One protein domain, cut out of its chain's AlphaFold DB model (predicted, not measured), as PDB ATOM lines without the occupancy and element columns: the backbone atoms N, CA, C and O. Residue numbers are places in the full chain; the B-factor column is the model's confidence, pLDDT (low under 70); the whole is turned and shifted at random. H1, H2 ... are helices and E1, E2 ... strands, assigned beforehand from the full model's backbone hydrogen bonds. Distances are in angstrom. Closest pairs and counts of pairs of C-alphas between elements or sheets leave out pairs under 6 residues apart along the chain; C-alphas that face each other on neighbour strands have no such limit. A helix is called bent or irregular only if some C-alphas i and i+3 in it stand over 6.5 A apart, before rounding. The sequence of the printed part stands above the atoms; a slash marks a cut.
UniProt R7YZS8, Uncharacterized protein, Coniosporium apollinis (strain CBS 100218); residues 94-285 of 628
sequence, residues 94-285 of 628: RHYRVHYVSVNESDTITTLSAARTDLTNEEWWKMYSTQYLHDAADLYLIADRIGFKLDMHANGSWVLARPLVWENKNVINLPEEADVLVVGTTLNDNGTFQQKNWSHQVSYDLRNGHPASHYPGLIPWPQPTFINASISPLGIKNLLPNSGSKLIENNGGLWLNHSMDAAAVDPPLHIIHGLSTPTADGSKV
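This is residues 94 to 285 of the 628 residues of an uncharacterized protein of Coniosporium apollinis (strain CBS 100218) (UniProt R7YZS8). One very long, bent strand, E3, runs along the middle of a strongly twisted sheet, with E1 and E7 beside its first part and E5 and E4 beside its far part. H1 and H2 cover opposite faces where E7 lies; the loop of residues 162 to 198 reaches one tip of the long axis at Asn 190, and Val 285 is at the other. The printed part has 192 residues, with four named helices and seven named strands in the order E1 H1 E2 H2 E3 E4 E5 H3 H4 E6 E7. The sheet is branched, with parallel and antiparallel pairs; the class is mixed, helices and strands, with 77 residues in named elements, under half. The whole is compact by its radius of gyration of the C-alphas, 18.9 A, yet a rod in outline, spanning 78 by 34 by 29 A.

E3, residues 136 to 152, is 45.0 A long, from C-alpha 136 at (19.651, 123.183, 179.149) to C-alpha 152 at (-22.234, 138.411, 172.823). E7 is residues 269 to 278, 24.7 A; E5 199 to 205, 19.5 A; E1 97 to 102, 16.4 A. E2 is residues 117 to 119, E4 158 to 161 and E6 254 to 256. H1 is residues 106 to 115, 14.5 A; H2 is 121 to 128, H3 211 to 214 and H4 235 to 239.

E3 bends by 52 degrees at residue 144. On one side of it lie E1, parallel (N 99 to O 139, 2.8 A), and E5, antiparallel (N 148 to O 202, 2.8 A). On the other side lie E7, antiparallel (N 140 to O 275, 2.9 A), and E4, its hairpin partner (N 151 to O 159, 2.9 A). E7 bends by 69 degrees at residue 272; on one side of it lie E2, antiparallel, with N 119 and O 274 at 2.8 A, and E6, its hairpin partner, with N 256 and O 269 at 2.8 A, and on the other side lies E3. H1 is on the sheet at a height of 9.0 A, along the strands; its closest C-alphas to E7 are Ser 113 and Leu 275, 6.8 A. H2, on the opposite face at 8.0 A, runs slantwise to the strands. H4 only grazes the sheet and only just touches H2, with 3 pairs of C-alphas within 8 A, closest Tyr 128 and Ile 236, 6.0 A. H3 is only just not on the sheet, with 4 pairs within 10 A. Every O i to N i+4 pair is within hydrogen-bond range in H2, 5 of 6 in H1 and 0 of 1 in H4, which has 2 of 2 O i to N i+3 pairs; H3 is too short for such a pair.

The C-alphas of Asn 190 and Val 285 are the two farthest apart, 78.4 A. The printed part has no cut. The links E4 to E5, H3 to H4, H4 to E6 and E6 to E7 are long. Mean pLDDT of the printed part is 72.4; 78 residues are under 70, among them 175 to 198, 212 to 226 and 240 to 253.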
ATOM      1  N   ARG A  94      17.330 116.445 183.710       82.31
ATOM      2  CA  ARG A  94      16.978 117.456 184.713       82.31
ATOM      3  C   ARG A  94      15.506 117.814 184.632       82.31
ATOM      4  O   ARG A  94      14.955 117.913 183.530       82.31
ATOM      5  N   HIS A  95      14.905 118.029 185.799       83.44
ATOM      6  CA  HIS A  95      13.657 118.778 185.882       83.44
ATOM      7  C   HIS A  95      13.915 120.213 185.428       83.44
ATOM      8  O   HIS A  95      14.997 120.760 185.641       83.44
ATOM      9  N   TYR A  96      12.921 120.797 184.777       83.69
ATOM     10  CA  TYR A  96      12.986 122.167 184.305       83.69
ATOM     11  C   TYR A  96      11.638 122.833 184.481       83.69
ATOM     12  O   TYR A  96      10.580 122.189 184.463       83.69
ATOM     13  N   ARG A  97      11.703 124.148 184.621       84.62
ATOM     14  CA  ARG A  97      10.537 125.003 184.736       84.62
ATOM     15  C   ARG A  97      10.406 125.896 183.520       84.62
ATOM     16  O   ARG A  97      11.393 126.269 182.888       84.62
ATOM     17  N   VAL A  98       9.161 126.216 183.206       85.75
ATOM     18  CA  VAL A  98       8.801 127.214 182.205       85.75
ATOM     19  C   VAL A  98       8.292 128.438 182.947       85.75
ATOM     20  O   VAL A  98       7.346 128.339 183.727       85.75
ATOM     21  N   HIS A  99       8.946 129.569 182.720       85.75
ATOM     22  CA  HIS A  99       8.579 130.876 183.240       85.75
ATOM     23  C   HIS A  99       7.997 131.712 182.105       85.75
ATOM     24  O   HIS A  99       8.552 131.719 181.009       85.75
ATOM     25  N   TYR A 100       6.920 132.440 182.375       85.62
ATOM     26  CA  TYR A 100       6.360 133.409 181.439       85.62
ATOM     27  C   TYR A 100       6.761 134.814 181.868       85.62
ATOM     28  O   TYR A 100       6.610 135.167 183.037       85.62
ATOM     29  N   VAL A 101       7.272 135.602 180.925       86.31
ATOM     30  CA  VAL A 101       7.698 136.987 181.152       86.31
ATOM     31  C   VAL A 101       6.962 137.881 180.163       86.31
ATOM     32  O   VAL A 101       6.949 137.607 178.961       86.31
ATOM     33  N   SER A 102       6.333 138.939 180.670       85.81
ATOM     34  CA  SER A 102       5.654 139.922 179.827       85.81
ATOM     35  C   SER A 102       6.672 140.819 179.130       85.81
ATOM     36  O   SER A 102       7.650 141.249 179.743       85.81
ATOM     37  N   VAL A 103       6.411 141.181 177.872       87.12
ATOM     38  CA  VAL A 103       7.224 142.139 177.102       87.12
ATOM     39  C   VAL A 103       7.379 143.514 177.782       87.12
ATOM     40  O   VAL A 103       8.331 144.233 177.488       87.12
ATOM     41  N   ASN A 104       6.499 143.867 178.727       84.06
ATOM     42  CA  ASN A 104       6.590 145.119 179.493       84.06
ATOM     43  C   ASN A 104       7.701 145.128 180.542       84.06
ATOM     44  O   ASN A 104       8.126 146.198 180.981       84.06
ATOM     45  N   GLU A 105       8.183 143.959 180.960       83.06
ATOM     46  CA  GLU A 105       9.221 143.822 181.983       83.06
ATOM     47  C   GLU A 105      10.623 143.983 181.371       83.06
ATOM     48  O   GLU A 105      11.474 143.096 181.451       83.06
ATOM     49  N   SER A 106      10.866 145.124 180.722       82.69
ATOM     50  CA  SER A 106      12.089 145.391 179.946       82.69
ATOM     51  C   SER A 106      13.389 145.229 180.751       82.69
ATOM     52  O   SER A 106      14.350 144.640 180.245       82.69
ATOM     53  N   ASP A 107      13.413 145.647 182.019       84.56
ATOM     54  CA  ASP A 107      14.567 145.473 182.919       84.56
ATOM     55  C   ASP A 107      14.853 143.989 183.220       84.56
ATOM     56  O   ASP A 107      16.007 143.537 183.186       84.56
ATOM     57  N   THR A 108      13.798 143.200 183.452       84.62
ATOM     58  CA  THR A 108      13.888 141.748 183.661       84.62
ATOM     59  C   THR A 108      14.415 141.066 182.402       84.62
ATOM     60  O   THR A 108      15.354 140.273 182.477       84.62
ATOM     61  N   ILE A 109      13.865 141.407 181.232       85.75
ATOM     62  CA  ILE A 109      14.273 140.836 179.941       85.75
ATOM     63  C   ILE A 109      15.740 141.157 179.645       85.75
ATOM     64  O   ILE A 109      16.482 140.261 179.252       85.75
ATOM     65  N   THR A 110      16.181 142.392 179.890       87.56
ATOM     66  CA  THR A 110      17.576 142.816 179.676       87.56
ATOM     67  C   THR A 110      18.540 142.044 180.578       87.56
ATOM     68  O   THR A 110      19.598 141.591 180.140       87.56
ATOM     69  N   THR A 111      18.159 141.824 181.836       87.50
ATOM     70  CA  THR A 111      18.962 141.039 182.784       87.50
ATOM     71  C   THR A 111      19.013 139.558 182.394       87.50
ATOM     72  O   THR A 111      20.064 138.919 182.477       87.50
ATOM     73  N   LEU A 112      17.884 138.995 181.957       87.31
ATOM     74  CA  LEU A 112      17.799 137.602 181.525       87.31
ATOM     75  C   LEU A 112      18.606 137.365 180.245       87.31
ATOM     76  O   LEU A 112      19.355 136.390 180.204       87.31
ATOM     77  N   SER A 113      18.482 138.247 179.249       87.12
ATOM     78  CA  SER A 113      19.155 138.139 177.948       87.12
ATOM     79  C   SER A 113      20.669 138.325 178.049       87.12
ATOM     80  O   SER A 113      21.410 137.665 177.329       87.12
ATOM     81  N   ALA A 114      21.155 139.124 179.004       86.06
ATOM     82  CA  ALA A 114      22.589 139.254 179.268       86.06
ATOM     83  C   ALA A 114      23.241 137.947 179.767       86.06
ATOM     84  O   ALA A 114      24.441 137.746 179.588       86.06
ATOM     85  N   ALA A 115      22.466 137.056 180.397       83.94
ATOM     86  CA  ALA A 115      22.959 135.816 181.002       83.94
ATOM     87  C   ALA A 115      22.531 134.533 180.261       83.94
ATOM     88  O   ALA A 115      22.957 133.442 180.645       83.94
ATOM     89  N   ARG A 116      21.659 134.631 179.247       88.62
ATOM     90  CA  ARG A 116      20.997 133.491 178.587       88.62
ATOM     91  C   ARG A 116      21.100 133.583 177.072       88.62
ATOM     92  O   ARG A 116      21.278 134.654 176.510       88.62
ATOM     93  N   THR A 117      20.962 132.441 176.413       88.62
ATOM     94  CA  THR A 117      20.869 132.361 174.956       88.62
ATOM     95  C   THR A 117      19.434 132.582 174.510       88.62
ATOM     96  O   THR A 117      18.521 131.959 175.061       88.62
ATOM     97  N   ASP A 118      19.271 133.424 173.497       89.06
ATOM     98  CA  ASP A 118      18.009 133.629 172.796       89.06
ATOM     99  C   ASP A 118      17.753 132.478 171.817       89.06
ATOM    100  O   ASP A 118      18.644 132.093 171.055       89.06
ATOM    101  N   LEU A 119      16.568 131.881 171.907       88.19
ATOM    102  CA  LEU A 119      16.130 130.728 171.136       88.19
ATOM    103  C   LEU A 119      14.860 131.081 170.368       88.19
ATOM    104  O   LEU A 119      13.864 131.547 170.933       88.19
ATOM    105  N   THR A 120      14.856 130.739 169.084       87.81
ATOM    106  CA  THR A 120      13.657 130.826 168.248       87.81
ATOM    107  C   THR A 120      12.588 129.832 168.703       87.81
ATOM    108  O   THR A 120      12.873 128.822 169.359       87.81
ATOM    109  N   ASN A 121      11.341 130.079 168.291       83.56
ATOM    110  CA  ASN A 121      10.217 129.194 168.594       83.56
ATOM    111  C   ASN A 121      10.411 127.753 168.115       83.56
ATOM    112  O   ASN A 121       9.928 126.838 168.771       83.56
ATOM    113  N   GLU A 122      11.155 127.515 167.035       82.31
ATOM    114  CA  GLU A 122      11.460 126.154 166.585       82.31
ATOM    115  C   GLU A 122      12.532 125.477 167.458       82.31
ATOM    116  O   GLU A 122      12.407 124.297 167.813       82.31
ATOM    117  N   GLU A 123      13.574 126.218 167.840       85.38
ATOM    118  CA  GLU A 123      14.713 125.696 168.597       85.38
ATOM    119  C   GLU A 123      14.319 125.275 170.009       85.38
ATOM    120  O   GLU A 123      14.563 124.125 170.399       85.38
ATOM    121  N   TRP A 124      13.678 126.171 170.770       85.94
ATOM    122  CA  TRP A 124      13.251 125.821 172.122       85.94
ATOM    123  C   TRP A 124      12.136 124.774 172.077       85.94
ATOM    124  O   TRP A 124      12.142 123.859 172.899       85.94
ATOM    125  N   TRP A 125      11.238 124.810 171.084       84.25
ATOM    126  CA  TRP A 125      10.189 123.796 170.944       84.25
ATOM    127  C   TRP A 125      10.785 122.404 170.789       84.25
ATOM    128  O   TRP A 125      10.391 121.470 171.490       84.25
ATOM    129  N   LYS A 126      11.778 122.252 169.912       81.81
ATOM    130  CA  LYS A 126      12.474 120.981 169.701       81.81
ATOM    131  C   LYS A 126      13.226 120.522 170.952       81.81
ATOM    132  O   LYS A 126      13.207 119.330 171.257       81.81
ATOM    133  N   MET A 127      13.865 121.449 171.664       81.25
ATOM    134  CA  MET A 127      14.688 121.156 172.839       81.25
ATOM    135  C   MET A 127      13.857 120.785 174.079       81.25
ATOM    136  O   MET A 127      14.193 119.827 174.765       81.25
ATOM    137  N   TYR A 128      12.755 121.495 174.333       84.31
ATOM    138  CA  TYR A 128      11.905 121.353 175.526       84.31
ATOM    139  C   TYR A 128      10.690 120.428 175.318       84.31
ATOM    140  O   TYR A 128       9.874 120.221 176.212       84.31
ATOM    141  N   SER A 129      10.579 119.795 174.147       81.19
ATOM    142  CA  SER A 129       9.564 118.773 173.834       81.19
ATOM    143  C   SER A 129       9.819 117.399 174.482       81.19
ATOM    144  O   SER A 129       9.252 116.391 174.043       81.19
ATOM    145  N   THR A 130      10.687 117.335 175.492       77.19
ATOM    146  CA  THR A 130      11.027 116.134 176.262       77.19
ATOM    147  C   THR A 130      10.646 116.314 177.730       77.19
ATOM    148  O   THR A 130      10.567 117.430 178.243       77.19
ATOM    149  N   GLN A 131      10.418 115.201 178.433       79.69
ATOM    150  CA  GLN A 131      10.127 115.226 179.871       79.69
ATOM    151  C   GLN A 131      11.305 115.761 180.703       79.69
ATOM    152  O   GLN A 131      11.099 116.476 181.675       79.69
ATOM    153  N   TYR A 132      12.534 115.424 180.311       81.31
ATOM    154  CA  TYR A 132      13.756 115.847 180.993       81.31
ATOM    155  C   TYR A 132      14.705 116.506 179.999       81.31
ATOM    156  O   TYR A 132      14.780 116.081 178.840       81.31
ATOM    157  N   LEU A 133      15.453 117.505 180.466       80.56
ATOM    158  CA  LEU A 133      16.490 118.169 179.676       80.56
ATOM    159  C   LEU A 133      17.864 117.580 179.959       80.56
ATOM    160  O   LEU A 133      18.179 117.223 181.094       80.56
ATOM    161  N   HIS A 134      18.685 117.515 178.915       73.56
ATOM    162  CA  HIS A 134      20.059 117.029 179.000       73.56
ATOM    163  C   HIS A 134      21.063 118.176 179.160       73.56
ATOM    164  O   HIS A 134      21.919 118.123 180.044       73.56
ATOM    165  N   ASP A 135      20.899 119.233 178.359       76.69
ATOM    166  CA  ASP A 135      21.948 120.236 178.137       76.69
ATOM    167  C   ASP A 135      21.479 121.677 178.421       76.69
ATOM    168  O   ASP A 135      22.246 122.620 178.241       76.69
ATOM    169  N   ALA A 136      20.253 121.868 178.913       79.31
ATOM    170  CA  ALA A 136      19.651 123.183 179.149       79.31
ATOM    171  C   ALA A 136      18.961 123.273 180.521       79.31
ATOM    172  O   ALA A 136      18.593 122.253 181.108       79.31
ATOM    173  N   ALA A 137      18.828 124.500 181.026       83.88
ATOM    174  CA  ALA A 137      18.187 124.828 182.301       83.88
ATOM    175  C   ALA A 137      16.710 125.248 182.118       83.88
ATOM    176  O   ALA A 137      16.074 124.909 181.120       83.88
ATOM    177  N   ASP A 138      16.166 125.994 183.083       87.81
ATOM    178  CA  ASP A 138      14.823 126.582 183.023       87.81
ATOM    179  C   ASP A 138      14.634 127.458 181.765       87.81
ATOM    180  O   ASP A 138      15.556 128.157 181.329       87.81
ATOM    181  N   LEU A 139      13.428 127.410 181.193       89.31
ATOM    182  CA  LEU A 139      13.022 128.170 180.009       89.31
ATOM    183  C   LEU A 139      12.225 129.402 180.419       89.31
ATOM    184  O   LEU A 139      11.287 129.298 181.204       89.31
ATOM    185  N   TYR A 140      12.554 130.547 179.836       89.38
ATOM    186  CA  TYR A 140      11.845 131.804 180.044       89.38
ATOM    187  C   TYR A 140      11.214 132.208 178.716       89.38
ATOM    188  O   TYR A 140      11.918 132.578 177.784       89.38
ATOM    189  N   LEU A 141       9.897 132.081 178.607       89.00
ATOM    190  CA  LEU A 141       9.142 132.419 177.410       89.00
ATOM    191  C   LEU A 141       8.690 133.872 177.482       89.00
ATOM    192  O   LEU A 141       8.008 134.266 178.432       89.00
ATOM    193  N   ILE A 142       9.060 134.655 176.471       89.25
ATOM    194  CA  ILE A 142       8.645 136.051 176.375       89.25
ATOM    195  C   ILE A 142       7.323 136.109 175.618       89.25
ATOM    196  O   ILE A 142       7.225 135.613 174.490       89.25
ATOM    197  N   ALA A 143       6.312 136.708 176.243       88.38
ATOM    198  CA  ALA A 143       4.985 136.858 175.667       88.38
ATOM    199  C   ALA A 143       4.674 138.324 175.361       88.38
ATOM    200  O   ALA A 143       4.937 139.212 176.174       88.38
ATOM    201  N   ASP A 144       4.079 138.569 174.197       87.31
ATOM    202  CA  ASP A 144       3.645 139.898 173.761       87.31
ATOM    203  C   ASP A 144       2.120 140.044 173.728       87.31
ATOM    204  O   ASP A 144       1.631 141.165 173.773       87.31
ATOM    205  N   ARG A 145       1.352 138.946 173.690       85.25
ATOM    206  CA  ARG A 145      -0.119 139.001 173.697       85.25
ATOM    207  C   ARG A 145      -0.752 137.957 174.598       85.25
ATOM    208  O   ARG A 145      -0.187 136.895 174.852       85.25
ATOM    209  N   ILE A 146      -1.975 138.246 175.023       83.94
ATOM    210  CA  ILE A 146      -2.835 137.344 175.793       83.94
ATOM    211  C   ILE A 146      -4.194 137.206 175.101       83.94
ATOM    212  O   ILE A 146      -4.732 138.179 174.572       83.94
ATOM    213  N   GLY A 147      -4.709 135.981 175.037       82.44
ATOM    214  CA  GLY A 147      -5.869 135.602 174.239       82.44
ATOM    215  C   GLY A 147      -7.127 135.447 175.081       82.44
ATOM    216  O   GLY A 147      -7.113 134.809 176.126       82.44
ATOM    217  N   PHE A 148      -8.246 135.974 174.608       81.81
ATOM    218  CA  PHE A 148      -9.543 135.872 175.261       81.81
ATOM    219  C   PHE A 148     -10.633 135.472 174.272       81.81
ATOM    220  O   PHE A 148     -10.456 135.496 173.053       81.81
ATOM    221  N   LYS A 149     -11.793 135.111 174.809       80.50
ATOM    222  CA  LYS A 149     -13.007 134.889 174.035       80.50
ATOM    223  C   LYS A 149     -13.920 136.096 174.200       80.50
ATOM    224  O   LYS A 149     -14.150 136.528 175.319       80.50
ATOM    225  N   LEU A 150     -14.441 136.631 173.110       80.19
ATOM    226  CA  LEU A 150     -15.440 137.690 173.127       80.19
ATOM    227  C   LEU A 150     -16.802 137.068 172.807       80.19
ATOM    228  O   LEU A 150     -17.008 136.606 171.683       80.19
ATOM    229  N   ASP A 151     -17.696 137.039 173.794       77.56
ATOM    230  CA  ASP A 151     -19.042 136.472 173.691       77.56
ATOM    231  C   ASP A 151     -20.100 137.580 173.715       77.56
ATOM    232  O   ASP A 151     -20.034 138.506 174.526       77.56
ATOM    233  N   MET A 152     -21.101 137.483 172.837       74.38
ATOM    234  CA  MET A 152     -22.234 138.411 172.823       74.38
ATOM    235  C   MET A 152     -23.384 137.868 173.678       74.38
ATOM    236  O   MET A 152     -23.914 136.786 173.412       74.38
ATOM    237  N   HIS A 153     -23.807 138.626 174.687       71.81
ATOM    238  CA  HIS A 153     -24.992 138.315 175.481       71.81
ATOM    239  C   HIS A 153     -26.285 138.674 174.733       71.81
ATOM    240  O   HIS A 153     -26.310 139.519 173.840       71.81
ATOM    241  N   ALA A 154     -27.406 138.070 175.146       66.50
ATOM    242  CA  ALA A 154     -28.727 138.286 174.539       66.50
ATOM    243  C   ALA A 154     -29.222 139.748 174.595       66.50
ATOM    244  O   ALA A 154     -30.098 140.130 173.827       66.50
ATOM    245  N   ASN A 155     -28.662 140.564 175.491       66.81
ATOM    246  CA  ASN A 155     -28.938 141.997 175.613       66.81
ATOM    247  C   ASN A 155     -28.097 142.870 174.654       66.81
ATOM    248  O   ASN A 155     -28.154 144.092 174.755       66.81
ATOM    249  N   GLY A 156     -27.292 142.266 173.771       65.69
ATOM    250  CA  GLY A 156     -26.412 142.971 172.836       65.69
ATOM    251  C   GLY A 156     -25.104 143.483 173.447       65.69
ATOM    252  O   GLY A 156     -24.329 144.131 172.750       65.69
ATOM    253  N   SER A 157     -24.833 143.200 174.728       70.56
ATOM    254  CA  SER A 157     -23.539 143.512 175.346       70.56
ATOM    255  C   SER A 157     -22.496 142.447 175.012       70.56
ATOM    256  O   SER A 157     -22.799 141.252 174.976       70.56
ATOM    257  N   TRP A 158     -21.262 142.880 174.778       73.12
ATOM    258  CA  TRP A 158     -20.122 141.991 174.599       73.12
ATOM    259  C   TRP A 158     -19.401 141.795 175.928       73.12
ATOM    260  O   TRP A 158     -19.159 142.756 176.656       73.12
ATOM    261  N   VAL A 159     -19.040 140.554 176.232       74.31
ATOM    262  CA  VAL A 159     -18.300 140.191 177.440       74.31
ATOM    263  C   VAL A 159     -17.046 139.430 177.043       74.31
ATOM    264  O   VAL A 159     -17.088 138.501 176.235       74.31
ATOM    265  N   LEU A 160     -15.917 139.831 177.628       76.44
ATOM    266  CA  LEU A 160     -14.684 139.067 177.538       76.44
ATOM    267  C   LEU A 160     -14.743 137.894 178.523       76.44
ATOM    268  O   LEU A 160     -14.986 138.073 179.714       76.44
ATOM    269  N   ALA A 161     -14.492 136.695 178.025       73.44
ATOM    270  CA  ALA A 161     -14.536 135.449 178.764       73.44
ATOM    271  C   ALA A 161     -13.265 134.619 178.530       73.44
ATOM    272  O   ALA A 161     -12.474 134.850 177.610       73.44
ATOM    273  N   ARG A 162     -13.078 133.612 179.386       75.25
ATOM    274  CA  ARG A 162     -11.996 132.629 179.271       75.25
ATOM    275  C   ARG A 162     -12.289 131.669 178.103       75.25
ATOM    276  O   ARG A 162     -13.375 131.082 178.071       75.25
ATOM    277  N   PRO A 163     -11.369 131.487 177.141       71.69
ATOM    278  CA  PRO A 163     -11.580 130.557 176.038       71.69
ATOM    279  C   PRO A 163     -11.435 129.104 176.514       71.69
ATOM    280  O   PRO A 163     -10.388 128.720 177.017       71.69
ATOM    281  N   LEU A 164     -12.471 128.280 176.321       65.94
ATOM    282  CA  LEU A 164     -12.413 126.832 176.593       65.94
ATOM    283  C   LEU A 164     -11.625 126.054 175.524       65.94
ATOM    284  O   LEU A 164     -11.083 124.993 175.808       65.94
ATOM    285  N   VAL A 165     -11.589 126.571 174.293       68.00
ATOM    286  CA  VAL A 165     -10.874 126.004 173.138       68.00
ATOM    287  C   VAL A 165     -10.269 127.163 172.345       68.00
ATOM    288  O   VAL A 165     -10.942 128.172 172.117       68.00
ATOM    289  N   TRP A 166      -9.010 127.027 171.919       73.44
ATOM    290  CA  TRP A 166      -8.284 128.058 171.171       73.44
ATOM    291  C   TRP A 166      -7.801 127.523 169.820       73.44
ATOM    292  O   TRP A 166      -6.961 126.633 169.753       73.44
ATOM    293  N   GLU A 167      -8.342 128.050 168.722       64.81
ATOM    294  CA  GLU A 167      -8.243 127.448 167.381       64.81
ATOM    295  C   GLU A 167      -7.192 128.115 166.476       64.81
ATOM    296  O   GLU A 167      -7.056 127.722 165.317       64.81
ATOM    297  N   ASN A 168      -6.407 129.071 166.999       65.50
ATOM    298  CA  ASN A 168      -5.346 129.797 166.278       65.50
ATOM    299  C   ASN A 168      -5.800 130.399 164.931       65.50
ATOM    300  O   ASN A 168      -4.995 130.568 164.014       65.50
ATOM    301  N   LYS A 169      -7.092 130.706 164.775       64.31
ATOM    302  CA  LYS A 169      -7.677 131.202 163.522       64.31
ATOM    303  C   LYS A 169      -8.529 132.429 163.796       64.31
ATOM    304  O   LYS A 169      -9.328 132.427 164.724       64.31
ATOM    305  N   ASN A 170      -8.394 133.440 162.935       66.44
ATOM    306  CA  ASN A 170      -9.202 134.662 162.967       66.44
ATOM    307  C   ASN A 170      -9.178 135.381 164.333       66.44
ATOM    308  O   ASN A 170     -10.209 135.871 164.788       66.44
ATOM    309  N   VAL A 171      -8.007 135.422 164.982       72.81
ATOM    310  CA  VAL A 171      -7.807 136.141 166.249       72.81
ATOM    311  C   VAL A 171      -7.800 137.646 165.973       72.81
ATOM    312  O   VAL A 171      -6.977 138.129 165.196       72.81
ATOM    313  N   ILE A 172      -8.728 138.380 166.583       78.25
ATOM    314  CA  ILE A 172      -8.889 139.828 166.398       78.25
ATOM    315  C   ILE A 172      -8.089 140.563 167.480       78.25
ATOM    316  O   ILE A 172      -8.274 140.305 168.665       78.25
ATOM    317  N   ASN A 173      -7.218 141.501 167.105       77.94
ATOM    318  CA  ASN A 173      -6.534 142.329 168.103       77.94
ATOM    319  C   ASN A 173      -7.512 143.328 168.729       77.94
ATOM    320  O   ASN A 173      -8.219 144.036 168.012       77.94
ATOM    321  N   LEU A 174      -7.527 143.391 170.057       75.88
ATOM    322  CA  LEU A 174      -8.224 144.441 170.783       75.88
ATOM    323  C   LEU A 174      -7.494 145.778 170.567       75.88
ATOM    324  O   LEU A 174      -6.259 145.796 170.570       75.88
ATOM    325  N   PRO A 175      -8.236 146.877 170.357       69.12
ATOM    326  CA  PRO A 175      -7.659 148.211 170.266       69.12
ATOM    327  C   PRO A 175      -7.047 148.650 171.606       69.12
ATOM    328  O   PRO A 175      -7.363 148.104 172.661       69.12
ATOM    329  N   GLU A 176      -6.156 149.639 171.546       63.28
ATOM    330  CA  GLU A 176      -5.503 150.239 172.720       63.28
ATOM    331  C   GLU A 176      -6.509 150.978 173.622       63.28
ATOM    332  O   GLU A 176      -6.436 150.877 174.845       63.28
ATOM    333  N   GLU A 177      -7.511 151.618 173.013       60.28
ATOM    334  CA  GLU A 177      -8.639 152.269 173.684       60.28
ATOM    335  C   GLU A 177      -9.944 151.508 173.390       60.28
ATOM    336  O   GLU A 177     -10.201 151.088 172.259       60.28
ATOM    337  N   ALA A 178     -10.784 151.313 174.410       54.72
ATOM    338  CA  ALA A 178     -11.959 150.431 174.382       54.72
ATOM    339  C   ALA A 178     -13.136 150.914 173.504       54.72
ATOM    340  O   ALA A 178     -14.203 150.296 173.527       54.72
ATOM    341  N   ASP A 179     -12.967 151.984 172.730       52.84
ATOM    342  CA  ASP A 179     -14.102 152.756 172.224       52.84
ATOM    343  C   ASP A 179     -14.734 152.186 170.948       52.84
ATOM    344  O   ASP A 179     -15.932 152.378 170.731       52.84
ATOM    345  N   VAL A 180     -13.997 151.440 170.108       55.53
ATOM    346  CA  VAL A 180     -14.568 150.850 168.880       55.53
ATOM    347  C   VAL A 180     -13.894 149.526 168.496       55.53
ATOM    348  O   VAL A 180     -12.816 149.506 167.906       55.53
ATOM    349  N   LEU A 181     -14.577 148.399 168.733       60.84
ATOM    350  CA  LEU A 181     -14.253 147.105 168.118       60.84
ATOM    351  C   LEU A 181     -15.327 146.758 167.078       60.84
ATOM    352  O   LEU A 181     -16.464 146.443 167.426       60.84
ATOM    353  N   VAL A 182     -14.978 146.807 165.788       56.56
ATOM    354  CA  VAL A 182     -15.912 146.451 164.708       56.56
ATOM    355  C   VAL A 182     -15.899 144.938 164.506       56.56
ATOM    356  O   VAL A 182     -15.010 144.390 163.858       56.56
ATOM    357  N   VAL A 183     -16.907 144.260 165.050       59.50
ATOM    358  CA  VAL A 183     -17.151 142.831 164.821       59.50
ATOM    359  C   VAL A 183     -18.364 142.696 163.900       59.50
ATOM    360  O   VAL A 183     -19.445 143.189 164.215       59.50
ATOM    361  N   GLY A 184     -18.197 142.078 162.729       56.16
ATOM    362  CA  GLY A 184     -19.287 141.927 161.762       56.16
ATOM    363  C   GLY A 184     -20.350 140.940 162.253       56.16
ATOM    364  O   GLY A 184     -20.080 139.745 162.326       56.16
ATOM    365  N   THR A 185     -21.563 141.420 162.546       55.75
ATOM    366  CA  THR A 185     -22.717 140.578 162.920       55.75
ATOM    367  C   THR A 185     -23.817 140.658 161.863       55.75
ATOM    368  O   THR A 185     -24.058 141.732 161.314       55.75
ATOM    369  N   THR A 186     -24.540 139.565 161.609       57.19
ATOM    370  CA  THR A 186     -25.734 139.584 160.746       57.19
ATOM    371  C   THR A 186     -27.000 139.842 161.568       57.19
ATOM    372  O   THR A 186     -27.245 139.171 162.573       57.19
ATOM    373  N   LEU A 187     -27.817 140.802 161.129       57.59
ATOM    374  CA  LEU A 187     -29.147 141.071 161.682       57.59
ATOM    375  C   LEU A 187     -30.181 140.142 161.027       57.59
ATOM    376  O   LEU A 187     -30.045 139.777 159.861       57.59
ATOM    377  N   ASN A 188     -31.208 139.752 161.778       61.69
ATOM    378  CA  ASN A 188     -32.433 139.187 161.217       61.69
ATOM    379  C   ASN A 188     -33.182 140.266 160.414       61.69
ATOM    380  O   ASN A 188     -33.041 141.458 160.693       61.69
ATOM    381  N   ASP A 189     -34.074 139.853 159.512       64.31
ATOM    382  CA  ASP A 189     -34.913 140.759 158.705       64.31
ATOM    383  C   ASP A 189     -35.790 141.715 159.548       64.31
ATOM    384  O   ASP A 189     -36.262 142.736 159.059       64.31
ATOM    385  N   ASN A 190     -35.991 141.412 160.837       65.25
ATOM    386  CA  ASN A 190     -36.720 142.238 161.807       65.25
ATOM    387  C   ASN A 190     -35.818 143.189 162.629       65.25
ATOM    388  O   ASN A 190     -36.265 143.723 163.643       65.25
ATOM    389  N   GLY A 191     -34.546 143.365 162.251       59.19
ATOM    390  CA  GLY A 191     -33.597 144.243 162.946       59.19
ATOM    391  C   GLY A 191     -33.116 143.723 164.307       59.19
ATOM    392  O   GLY A 191     -32.384 144.424 164.999       59.19
ATOM    393  N   THR A 192     -33.495 142.503 164.704       59.22
ATOM    394  CA  THR A 192     -32.940 141.848 165.897       59.22
ATOM    395  C   THR A 192     -31.649 141.114 165.548       59.22
ATOM    396  O   THR A 192     -31.498 140.600 164.440       59.22
ATOM    397  N   PHE A 193     -30.701 141.037 166.483       59.28
ATOM    398  CA  PHE A 193     -29.512 140.208 166.290       59.28
ATOM    399  C   PHE A 193     -29.929 138.750 166.066       59.28
ATOM    400  O   PHE A 193     -30.743 138.212 166.821       59.28
ATOM    401  N   GLN A 194     -29.372 138.094 165.039       57.50
ATOM    402  CA  GLN A 194     -29.511 136.642 164.920       57.50
ATOM    403  C   GLN A 194     -29.001 136.016 166.223       57.50
ATOM    404  O   GLN A 194     -27.849 136.254 166.593       57.50
ATOM    405  N   GLN A 195     -29.828 135.211 166.903       52.41
ATOM    406  CA  GLN A 195     -29.468 134.472 168.121       52.41
ATOM    407  C   GLN A 195     -28.529 133.298 167.780       52.41
ATOM    408  O   GLN A 195     -28.804 132.130 168.038       52.41
ATOM    409  N   LYS A 196     -27.417 133.613 167.123       53.75
ATOM    410  CA  LYS A 196     -26.245 132.760 167.004       53.75
ATOM    411  C   LYS A 196     -25.360 133.116 168.194       53.75
ATOM    412  O   LYS A 196     -25.196 134.295 168.494       53.75
ATOM    413  N   ASN A 197     -24.793 132.128 168.877       55.84
ATOM    414  CA  ASN A 197     -23.766 132.384 169.888       55.84
ATOM    415  C   ASN A 197     -22.510 132.915 169.178       55.84
ATOM    416  O   ASN A 197     -21.650 132.136 168.760       55.84
ATOM    417  N   TRP A 198     -22.444 134.231 168.975       65.94
ATOM    418  CA  TRP A 198     -21.279 134.902 168.412       65.94
ATOM    419  C   TRP A 198     -20.155 134.825 169.432       65.94
ATOM    420  O   TRP A 198     -20.247 135.387 170.521       65.94
ATOM    421  N   SER A 199     -19.124 134.077 169.060       71.00
ATOM    422  CA  SER A 199     -17.912 133.900 169.840       71.00
ATOM    423  C   SER A 199     -16.720 134.167 168.936       71.00
ATOM    424  O   SER A 199     -16.532 133.486 167.929       71.00
ATOM    425  N   HIS A 200     -15.933 135.180 169.280       76.62
ATOM    426  CA  HIS A 200     -14.711 135.528 168.558       76.62
ATOM    427  C   HIS A 200     -13.494 135.336 169.461       76.62
ATOM    428  O   HIS A 200     -13.550 135.614 170.657       76.62
ATOM    429  N   GLN A 201     -12.386 134.851 168.899       80.19
ATOM    430  CA  GLN A 201     -11.093 134.852 169.587       80.19
ATOM    431  C   GLN A 201     -10.481 136.238 169.431       80.19
ATOM    432  O   GLN A 201     -10.389 136.756 168.317       80.19
ATOM    433  N   VAL A 202     -10.086 136.844 170.542       80.62
ATOM    434  CA  VAL A 202      -9.497 138.182 170.571       80.62
ATOM    435  C   VAL A 202      -8.178 138.161 171.329       80.62
ATOM    436  O   VAL A 202      -7.997 137.339 172.220       80.62
ATOM    437  N   SER A 203      -7.246 139.044 170.988       84.38
ATOM    438  CA  SER A 203      -5.953 139.160 171.665       84.38
ATOM    439  C   SER A 203      -5.671 140.582 172.112       84.38
ATOM    440  O   SER A 203      -5.890 141.520 171.353       84.38
ATOM    441  N   TYR A 204      -5.144 140.739 173.321       83.00
ATOM    442  CA  TYR A 204      -4.681 142.017 173.853       83.00
ATOM    443  C   TYR A 204      -3.156 142.109 173.747       83.00
ATOM    444  O   TYR A 204      -2.468 141.158 174.129       83.00
ATOM    445  N   ASP A 205      -2.643 143.227 173.228       84.12
ATOM    446  CA  ASP A 205      -1.203 143.491 173.153       84.12
ATOM    447  C   ASP A 205      -0.692 143.966 174.513       84.12
ATOM    448  O   ASP A 205      -1.118 144.994 175.038       84.12
ATOM    449  N   LEU A 206       0.222 143.192 175.091       83.25
ATOM    450  CA  LEU A 206       0.784 143.475 176.400       83.25
ATOM    451  C   LEU A 206       1.635 144.739 176.373       83.25
ATOM    452  O   LEU A 206       1.721 145.370 177.411       83.25
ATOM    453  N   ARG A 207       2.177 145.181 175.229       83.00
ATOM    454  CA  ARG A 207       2.968 146.429 175.134       83.00
ATOM    455  C   ARG A 207       2.201 147.672 175.586       83.00
ATOM    456  O   ARG A 207       2.816 148.652 175.991       83.00
ATOM    457  N   ASN A 208       0.871 147.599 175.567       79.00
ATOM    458  CA  ASN A 208      -0.031 148.672 175.980       79.00
ATOM    459  C   ASN A 208      -0.302 148.670 177.499       79.00
ATOM    460  O   ASN A 208      -1.139 149.422 177.989       79.00
ATOM    461  N   GLY A 209       0.383 147.819 178.268       76.12
ATOM    462  CA  GLY A 209       0.186 147.660 179.709       76.12
ATOM    463  C   GLY A 209      -0.497 146.342 180.074       76.12
ATOM    464  O   GLY A 209      -0.558 145.400 179.288       76.12
ATOM    465  N   HIS A 210      -0.979 146.226 181.312       73.81
ATOM    466  CA  HIS A 210      -1.695 145.022 181.733       73.81
ATOM    467  C   HIS A 210      -3.182 145.103 181.346       73.81
ATOM    468  O   HIS A 210      -3.794 146.147 181.547       73.81
ATOM    469  N   PRO A 211      -3.819 144.006 180.891       70.25
ATOM    470  CA  PRO A 211      -5.216 144.035 180.437       70.25
ATOM    471  C   PRO A 211      -6.186 144.604 181.482       70.25
ATOM    472  O   PRO A 211      -7.129 145.317 181.149       70.25
ATOM    473  N   ALA A 212      -5.919 144.327 182.762       68.50
ATOM    474  CA  ALA A 212      -6.717 144.796 183.890       68.50
ATOM    475  C   ALA A 212      -6.710 146.327 184.078       68.50
ATOM    476  O   ALA A 212      -7.603 146.842 184.747       68.50
ATOM    477  N   SER A 213      -5.739 147.061 183.513       68.50
ATOM    478  CA  SER A 213      -5.715 148.529 183.591       68.50
ATOM    479  C   SER A 213      -6.656 149.192 182.585       68.50
ATOM    480  O   SER A 213      -7.155 150.276 182.862       68.50
ATOM    481  N   HIS A 214      -6.914 148.542 181.446       66.62
ATOM    482  CA  HIS A 214      -7.755 149.073 180.366       66.62
ATOM    483  C   HIS A 214      -9.167 148.474 180.361       66.62
ATOM    484  O   HIS A 214     -10.117 149.116 179.924       66.62
ATOM    485  N   TYR A 215      -9.325 147.264 180.897       69.19
ATOM    486  CA  TYR A 215     -10.599 146.557 180.954       69.19
ATOM    487  C   TYR A 215     -10.837 146.035 182.383       69.19
ATOM    488  O   TYR A 215     -10.356 144.954 182.753       69.19
ATOM    489  N   PRO A 216     -11.571 146.795 183.218       58.00
ATOM    490  CA  PRO A 216     -11.870 146.415 184.595       58.00
ATOM    491  C   PRO A 216     -12.648 145.092 184.629       58.00
ATOM    492  O   PRO A 216     -13.703 144.971 184.012       58.00
ATOM    493  N   GLY A 217     -12.129 144.092 185.345       60.12
ATOM    494  CA  GLY A 217     -12.705 142.739 185.399       60.12
ATOM    495  C   GLY A 217     -11.947 141.688 184.582       60.12
ATOM    496  O   GLY A 217     -12.234 140.499 184.725       60.12
ATOM    497  N   LEU A 218     -10.947 142.087 183.784       64.25
ATOM    498  CA  LEU A 218     -10.007 141.135 183.193       64.25
ATOM    499  C   LEU A 218      -9.038 140.577 184.227       64.25
ATOM    500  O   LEU A 218      -8.666 141.236 185.198       64.25
ATOM    501  N   ILE A 219      -8.631 139.331 183.992       61.50
ATOM    502  CA  ILE A 219      -7.683 138.625 184.847       61.50
ATOM    503  C   ILE A 219      -6.361 139.411 184.810       61.50
ATOM    504  O   ILE A 219      -5.883 139.729 183.713       61.50
ATOM    505  N   PRO A 220      -5.769 139.752 185.969       63.12
ATOM    506  CA  PRO A 220      -4.432 140.326 186.000       63.12
ATOM    507  C   PRO A 220      -3.448 139.373 185.317       63.12
ATOM    508  O   PRO A 220      -3.684 138.164 185.270       63.12
ATOM    509  N   TRP A 221      -2.340 139.907 184.796       64.25
ATOM    510  CA  TRP A 221      -1.234 139.060 184.344       64.25
ATOM    511  C   TRP A 221      -0.952 138.006 185.418       64.25
ATOM    512  O   TRP A 221      -0.895 138.373 186.601       64.25
ATOM    513  N   PRO A 222      -0.869 136.717 185.044       59.81
ATOM    514  CA  PRO A 222      -0.633 135.667 186.015       59.81
ATOM    515  C   PRO A 222       0.596 136.058 186.840       59.81
ATOM    516  O   PRO A 222       1.643 136.403 186.291       59.81
ATOM    517  N   GLN A 223       0.457 136.046 188.171       55.84
ATOM    518  CA  GLN A 223       1.619 136.108 189.067       55.84
ATOM    519  C   GLN A 223       2.630 135.069 188.581       55.84
ATOM    520  O   GLN A 223       2.164 134.050 188.081       55.84
ATOM    521  N   PRO A 224       3.954 135.281 188.696       54.00
ATOM    522  CA  PRO A 224       4.949 134.389 188.105       54.00
ATOM    523  C   PRO A 224       4.725 132.935 188.548       54.00
ATOM    524  O   PRO A 224       5.205 132.486 189.587       54.00
ATOM    525  N   THR A 225       3.965 132.197 187.744       61.19
ATOM    526  CA  THR A 225       3.651 130.793 187.922       61.19
ATOM    527  C   THR A 225       4.638 130.074 187.042       61.19
ATOM    528  O   THR A 225       4.569 130.079 185.814       61.19
ATOM    529  N   PHE A 226       5.643 129.499 187.685       67.81
ATOM    530  CA  PHE A 226       6.475 128.550 186.987       67.81
ATOM    531  C   PHE A 226       5.657 127.281 186.769       67.81
ATOM    532  O   PHE A 226       4.981 126.791 187.676       67.81
ATOM    533  N   ILE A 227       5.736 126.729 185.566       73.06
ATOM    534  CA  ILE A 227       5.181 125.413 185.292       73.06
ATOM    535  C   ILE A 227       6.310 124.405 185.364       73.06
ATOM    536  O   ILE A 227       7.281 124.496 184.611       73.06
ATOM    537  N   ASN A 228       6.165 123.407 186.231       73.50
ATOM    538  CA  ASN A 228       7.049 122.257 186.210       73.50
ATOM    539  C   ASN A 228       6.657 121.327 185.047       73.50
ATOM    540  O   ASN A 228       5.832 120.423 185.180       73.50
ATOM    541  N   ALA A 229       7.264 121.563 183.885       74.12
ATOM    542  CA  ALA A 229       6.944 120.846 182.655       74.12
ATOM    543  C   ALA A 229       7.414 119.379 182.650       74.12
ATOM    544  O   ALA A 229       6.948 118.580 181.840       74.12
ATOM    545  N   SER A 230       8.276 118.997 183.594       69.75
ATOM    546  CA  SER A 230       8.796 117.630 183.715       69.75
ATOM    547  C   SER A 230       7.841 116.628 184.390       69.75
ATOM    548  O   SER A 230       8.082 115.419 184.355       69.75
ATOM    549  N   ILE A 231       6.715 117.105 184.938       68.50
ATOM    550  CA  ILE A 231       5.669 116.262 185.547       68.50
ATOM    551  C   ILE A 231       5.018 115.329 184.508       68.50
ATOM    552  O   ILE A 231       4.542 114.249 184.857       68.50
ATOM    553  N   SER A 232       5.030 115.695 183.221       69.88
ATOM    554  CA  SER A 232       4.405 114.906 182.155       69.88
ATOM    555  C   SER A 232       5.413 114.420 181.100       69.88
ATOM    556  O   SER A 232       6.280 115.189 180.677       69.88
ATOM    557  N   PRO A 233       5.272 113.178 180.585       67.69
ATOM    558  CA  PRO A 233       6.126 112.626 179.525       67.69
ATOM    559  C   PRO A 233       6.191 113.471 178.245       67.69
ATOM    560  O   PRO A 233       7.159 113.389 177.492       67.69
ATOM    561  N   LEU A 234       5.145 114.261 177.990       68.12
ATOM    562  CA  LEU A 234       5.025 115.139 176.826       68.12
ATOM    563  C   LEU A 234       5.785 116.475 176.994       68.12
ATOM    564  O   LEU A 234       5.885 117.231 176.028       68.12
ATOM    565  N   GLY A 235       6.342 116.763 178.179       77.75
ATOM    566  CA  GLY A 235       7.100 117.988 178.447       77.75
ATOM    567  C   GLY A 235       6.270 119.246 178.189       77.75
ATOM    568  O   GLY A 235       5.098 119.325 178.577       77.75
ATOM    569  N   ILE A 236       6.842 120.199 177.446       78.06
ATOM    570  CA  ILE A 236       6.154 121.442 177.076       78.06
ATOM    571  C   ILE A 236       4.959 121.236 176.128       78.06
ATOM    572  O   ILE A 236       4.092 122.098 176.038       78.06
ATOM    573  N   LYS A 237       4.834 120.077 175.463       75.38
ATOM    574  CA  LYS A 237       3.713 119.812 174.539       75.38
ATOM    575  C   LYS A 237       2.353 119.742 175.230       75.38
ATOM    576  O   LYS A 237       1.342 119.904 174.556       75.38
ATOM    577  N   ASN A 238       2.313 119.521 176.545       70.69
ATOM    578  CA  ASN A 238       1.058 119.601 177.303       70.69
ATOM    579  C   ASN A 238       0.511 121.027 177.395       70.69
ATOM    580  O   ASN A 238      -0.651 121.201 177.728       70.69
ATOM    581  N   LEU A 239       1.343 122.030 177.115       72.19
ATOM    582  CA  LEU A 239       0.950 123.434 177.132       72.19
ATOM    583  C   LEU A 239       0.302 123.863 175.810       72.19
ATOM    584  O   LEU A 239      -0.033 125.031 175.646       72.19
ATOM    585  N   LEU A 240       0.114 122.944 174.855       68.44
ATOM    586  CA  LEU A 240      -0.619 123.255 173.635       68.44
ATOM    587  C   LEU A 240      -2.118 123.395 173.924       68.44
ATOM    588  O   LEU A 240      -2.699 122.492 174.528       68.44
ATOM    589  N   PRO A 241      -2.771 124.442 173.395       58.84
ATOM    590  CA  PRO A 241      -4.213 124.613 173.537       58.84
ATOM    591  C   PRO A 241      -5.038 123.510 172.854       58.84
ATOM    592  O   PRO A 241      -6.144 123.227 173.293       58.84
ATOM    593  N   ASN A 242      -4.497 122.871 171.804       58.28
ATOM    594  CA  ASN A 242      -5.149 121.800 171.046       58.28
ATOM    595  C   ASN A 242      -4.172 120.661 170.714       58.28
ATOM    596  O   ASN A 242      -3.085 120.893 170.168       58.28
ATOM    597  N   SER A 243      -4.598 119.415 170.940       44.00
ATOM    598  CA  SER A 243      -3.865 118.198 170.572       44.00
ATOM    599  C   SER A 243      -3.609 118.124 169.060       44.00
ATOM    600  O   SER A 243      -4.536 117.956 168.274       44.00
ATOM    601  N   GLY A 244      -2.338 118.224 168.650       45.12
ATOM    602  CA  GLY A 244      -1.907 118.055 167.254       45.12
ATOM    603  C   GLY A 244      -1.691 119.343 166.449       45.12
ATOM    604  O   GLY A 244      -1.501 119.269 165.234       45.12
ATOM    605  N   SER A 245      -1.682 120.513 167.091       47.31
ATOM    606  CA  SER A 245      -1.298 121.770 166.438       47.31
ATOM    607  C   SER A 245       0.171 121.712 165.967       47.31
ATOM    608  O   SER A 245       1.091 121.496 166.753       47.31
ATOM    609  N   LYS A 246       0.398 121.840 164.651       46.72
ATOM    610  CA  LYS A 246       1.739 122.077 164.080       46.72
ATOM    611  C   LYS A 246       2.181 123.504 164.437       46.72
ATOM    612  O   LYS A 246       1.320 124.362 164.610       46.72
ATOM    613  N   LEU A 247       3.493 123.761 164.495       48.78
ATOM    614  CA  LEU A 247       4.039 125.123 164.415       48.78
ATOM    615  C   LEU A 247       3.487 125.745 163.125       48.78
ATOM    616  O   LEU A 247       3.916 125.384 162.031       48.78
ATOM    617  N   ILE A 248       2.456 126.582 163.233       47.69
ATOM    618  CA  ILE A 248       1.969 127.369 162.106       47.69
ATOM    619  C   ILE A 248       2.730 128.683 162.202       47.69
ATOM    620  O   ILE A 248       2.304 129.604 162.893       47.69
ATOM    621  N   GLU A 249       3.875 128.756 161.527       44.03
ATOM    622  CA  GLU A 249       4.440 130.043 161.133       44.03
ATOM    623  C   GLU A 249       3.482 130.678 160.127       44.03
ATOM    624  O   GLU A 249       3.591 130.492 158.923       44.03
ATOM    625  N   ASN A 250       2.487 131.393 160.629       39.09
ATOM    626  CA  ASN A 250       1.893 132.506 159.913       39.09
ATOM    627  C   ASN A 250       1.580 133.562 160.970       39.09
ATOM    628  O   ASN A 250       0.730 133.348 161.829       39.09
ATOM    629  N   ASN A 251       2.304 134.682 160.894       44.38
ATOM    630  CA  ASN A 251       2.251 135.846 161.791       44.38
ATOM    631  C   ASN A 251       3.005 135.750 163.135       44.38
ATOM    632  O   ASN A 251       2.659 136.457 164.075       44.38
ATOM    633  N   GLY A 252       4.098 134.984 163.196       53.81
ATOM    634  CA  GLY A 252       5.233 135.348 164.061       53.81
ATOM    635  C   GLY A 252       5.186 134.970 165.547       53.81
ATOM    636  O   GLY A 252       5.999 135.499 166.299       53.81
ATOM    637  N   GLY A 253       4.328 134.045 165.990       61.25
ATOM    638  CA  GLY A 253       4.437 133.487 167.345       61.25
ATOM    639  C   GLY A 253       3.528 132.290 167.628       61.25
ATOM    640  O   GLY A 253       2.691 131.906 166.810       61.25
ATOM    641  N   LEU A 254       3.750 131.645 168.777       76.19
ATOM    642  CA  LEU A 254       3.065 130.413 169.187       76.19
ATOM    643  C   LEU A 254       2.140 130.681 170.377       76.19
ATOM    644  O   LEU A 254       2.587 131.204 171.393       76.19
ATOM    645  N   TRP A 255       0.873 130.273 170.281       79.19
ATOM    646  CA  TRP A 255      -0.071 130.356 171.398       79.19
ATOM    647  C   TRP A 255       0.066 129.151 172.335       79.19
ATOM    648  O   TRP A 255      -0.095 128.010 171.893       79.19
ATOM    649  N   LEU A 256       0.327 129.401 173.620       76.69
ATOM    650  CA  LEU A 256       0.473 128.382 174.662       76.69
ATOM    651  C   LEU A 256      -0.467 128.631 175.841       76.69
ATOM    652  O   LEU A 256      -0.680 129.767 176.260       76.69
ATOM    653  N   ASN A 257      -0.966 127.552 176.432       76.00
ATOM    654  CA  ASN A 257      -1.603 127.598 177.739       76.00
ATOM    655  C   ASN A 257      -0.531 127.764 178.822       76.00
ATOM    656  O   ASN A 257       0.523 127.130 178.781       76.00
ATOM    657  N   HIS A 258      -0.817 128.588 179.824       71.31
ATOM    658  CA  HIS A 258       0.108 128.878 180.923       71.31
ATOM    659  C   HIS A 258      -0.338 128.270 182.265       71.31
ATOM    660  O   HIS A 258       0.162 128.645 183.324       71.31
ATOM    661  N   SER A 259      -1.223 127.273 182.207       67.94
ATOM    662  CA  SER A 259      -1.592 126.405 183.325       67.94
ATOM    663  C   SER A 259      -1.641 124.950 182.860       67.94
ATOM    664  O   SER A 259      -1.964 124.664 181.706       67.94
ATOM    665  N   MET A 260      -1.280 124.030 183.758       60.06
ATOM    666  CA  MET A 260      -1.373 122.580 183.535       60.06
ATOM    667  C   MET A 260      -2.666 121.967 184.082       60.06
ATOM    668  O   MET A 260      -2.917 120.783 183.853       60.06
ATOM    669  N   ASP A 261      -3.474 122.738 184.810       61.72
ATOM    670  CA  ASP A 261      -4.757 122.268 185.316       61.72
ATOM    671  C   ASP A 261      -5.827 122.436 184.232       61.72
ATOM    672  O   ASP A 261      -6.168 123.551 183.850       61.72
ATOM    673  N   ALA A 262      -6.376 121.322 183.742       55.41
ATOM    674  CA  ALA A 262      -7.456 121.336 182.757       55.41
ATOM    675  C   ALA A 262      -8.735 122.023 183.279       55.41
ATOM    676  O   ALA A 262      -9.585 122.412 182.478       55.41
ATOM    677  N   ALA A 263      -8.885 122.174 184.603       50.91
ATOM    678  CA  ALA A 263      -9.972 122.927 185.222       50.91
ATOM    679  C   ALA A 263      -9.692 124.441 185.302       50.91
ATOM    680  O   ALA A 263     -10.633 125.236 185.366       50.91
ATOM    681  N   ALA A 264      -8.421 124.856 185.261       57.50
ATOM    682  CA  ALA A 264      -8.028 126.256 185.198       57.50
ATOM    683  C   ALA A 264      -8.084 126.723 183.738       57.50
ATOM    684  O   ALA A 264      -7.137 126.581 182.969       57.50
ATOM    685  N   VAL A 265      -9.239 127.254 183.332       63.41
ATOM    686  CA  VAL A 265      -9.446 127.811 181.987       63.41
ATOM    687  C   VAL A 265      -8.722 129.156 181.893       63.41
ATOM    688  O   VAL A 265      -9.343 130.217 181.968       63.41
ATOM    689  N   ASP A 266      -7.396 129.139 181.848       73.19
ATOM    690  CA  ASP A 266      -6.590 130.351 181.776       73.19
ATOM    691  C   ASP A 266      -6.372 130.792 180.317       73.19
ATOM    692  O   ASP A 266      -6.251 129.955 179.419       73.19
ATOM    693  N   PRO A 267      -6.360 132.110 180.046       77.19
ATOM    694  CA  PRO A 267      -6.212 132.646 178.693       77.19
ATOM    695  C   PRO A 267      -4.855 132.269 178.058       77.19
ATOM    696  O   PRO A 267      -3.821 132.410 178.708       77.19
ATOM    697  N   PRO A 268      -4.792 131.812 176.796       80.44
ATOM    698  CA  PRO A 268      -3.526 131.452 176.161       80.44
ATOM    699  C   PRO A 268      -2.636 132.681 175.931       80.44
ATOM    700  O   PRO A 268      -3.123 133.793 175.730       80.44
ATOM    701  N   LEU A 269      -1.322 132.476 175.930       83.38
ATOM    702  CA  LEU A 269      -0.304 133.503 175.713       83.38
ATOM    703  C   LEU A 269       0.346 133.330 174.347       83.38
ATOM    704  O   LEU A 269       0.668 132.209 173.960       83.38
ATOM    705  N   HIS A 270       0.573 134.432 173.642       85.69
ATOM    706  CA  HIS A 270       1.338 134.455 172.403       85.69
ATOM    707  C   HIS A 270       2.819 134.645 172.713       85.69
ATOM    708  O   HIS A 270       3.201 135.631 173.343       85.69
ATOM    709  N   ILE A 271       3.641 133.686 172.290       86.75
ATOM    710  CA  ILE A 271       5.071 133.627 172.585       86.75
ATOM    711  C   ILE A 271       5.886 134.062 171.371       86.75
ATOM    712  O   ILE A 271       5.738 133.500 170.280       86.75
ATOM    713  N   ILE A 272       6.791 135.018 171.589       86.88
ATOM    714  CA  ILE A 272       7.668 135.562 170.545       86.88
ATOM    715  C   ILE A 272       9.002 134.811 170.436       86.88
ATOM    716  O   ILE A 272       9.413 134.465 169.333       86.88
ATOM    717  N   HIS A 273       9.667 134.545 171.561       87.19
ATOM    718  CA  HIS A 273      10.935 133.811 171.648       87.19
ATOM    719  C   HIS A 273      11.137 133.265 173.071       87.19
ATOM    720  O   HIS A 273      10.367 133.581 173.987       87.19
ATOM    721  N   GLY A 274      12.159 132.429 173.258       89.31
ATOM    722  CA  GLY A 274      12.502 131.843 174.553       89.31
ATOM    723  C   GLY A 274      13.955 132.098 174.940       89.31
ATOM    724  O   GLY A 274      14.845 132.019 174.105       89.31
ATOM    725  N   LEU A 275      14.214 132.343 176.223       90.50
ATOM    726  CA  LEU A 275      15.559 132.468 176.783       90.50
ATOM    727  C   LEU A 275      15.890 131.233 177.627       90.50
ATOM    728  O   LEU A 275      15.101 130.816 178.479       90.50
ATOM    729  N   SER A 276      17.081 130.671 177.438       90.00
ATOM    730  CA  SER A 276      17.560 129.510 178.199       90.00
ATOM    731  C   SER A 276      19.040 129.623 178.547       90.00
ATOM    732  O   SER A 276      19.797 130.323 177.881       90.00
ATOM    733  N   THR A 277      19.470 128.938 179.607       84.94
ATOM    734  CA  THR A 277      20.900 128.793 179.918       84.94
ATOM    735  C   THR A 277      21.380 127.404 179.493       84.94
ATOM    736  O   THR A 277      20.842 126.410 179.996       84.94
ATOM    737  N   PRO A 278      22.403 127.289 178.627       75.81
ATOM    738  CA  PRO A 278      23.054 126.011 178.389       75.81
ATOM    739  C   PRO A 278      23.779 125.565 179.663       75.81
ATOM    740  O   PRO A 278      24.475 126.342 180.316       75.81
ATOM    741  N   THR A 279      23.624 124.299 180.029       70.94
ATOM    742  CA  THR A 279      24.289 123.722 181.203       70.94
ATOM    743  C   THR A 279      25.564 122.997 180.779       70.94
ATOM    744  O   THR A 279      25.552 122.166 179.875       70.94
ATOM    745  N   ALA A 280      26.684 123.300 181.444       59.06
ATOM    746  CA  ALA A 280      27.982 122.680 181.151       59.06
ATOM    747  C   ALA A 280      28.074 121.211 181.621       59.06
ATOM    748  O   ALA A 280      28.911 120.442 181.144       59.06
ATOM    749  N   ASP A 281      27.197 120.804 182.541       60.34
ATOM    750  CA  ASP A 281      27.127 119.455 183.100       60.34
ATOM    751  C   ASP A 281      26.318 118.500 182.201       60.34
ATOM    752  O   ASP A 281      25.285 117.960 182.612       60.34
ATOM    753  N   GLY A 282      26.787 118.300 180.970       61.50
ATOM    754  CA  GLY A 282      26.251 117.302 180.037       61.50
ATOM    755  C   GLY A 282      26.612 115.854 180.415       61.50
ATOM    756  O   GLY A 282      27.231 115.595 181.447       61.50
ATOM    757  N   SER A 283      26.232 114.898 179.557       65.94
ATOM    758  CA  SER A 283      26.451 113.445 179.732       65.94
ATOM    759  C   SER A 283      27.863 113.084 180.227       65.94
ATOM    760  O   SER A 283      28.848 113.324 179.539       65.94
ATOM    761  N   LYS A 284      27.999 112.448 181.394       71.56
ATOM    762  CA  LYS A 284      29.316 112.122 181.980       71.56
ATOM    763  C   LYS A 284      29.688 110.665 181.711       71.56
ATOM    764  O   LYS A 284      28.829 109.787 181.705       71.56
ATOM    765  N   VAL A 285      30.974 110.383 181.501       70.62
ATOM    766  CA  VAL A 285      31.480 109.000 181.528       70.62
ATOM    767  C   VAL A 285      31.702 108.624 182.985       70.62
ATOM    768  O   VAL A 285      32.427 109.322 183.693       70.62
TER     769      VAL A 285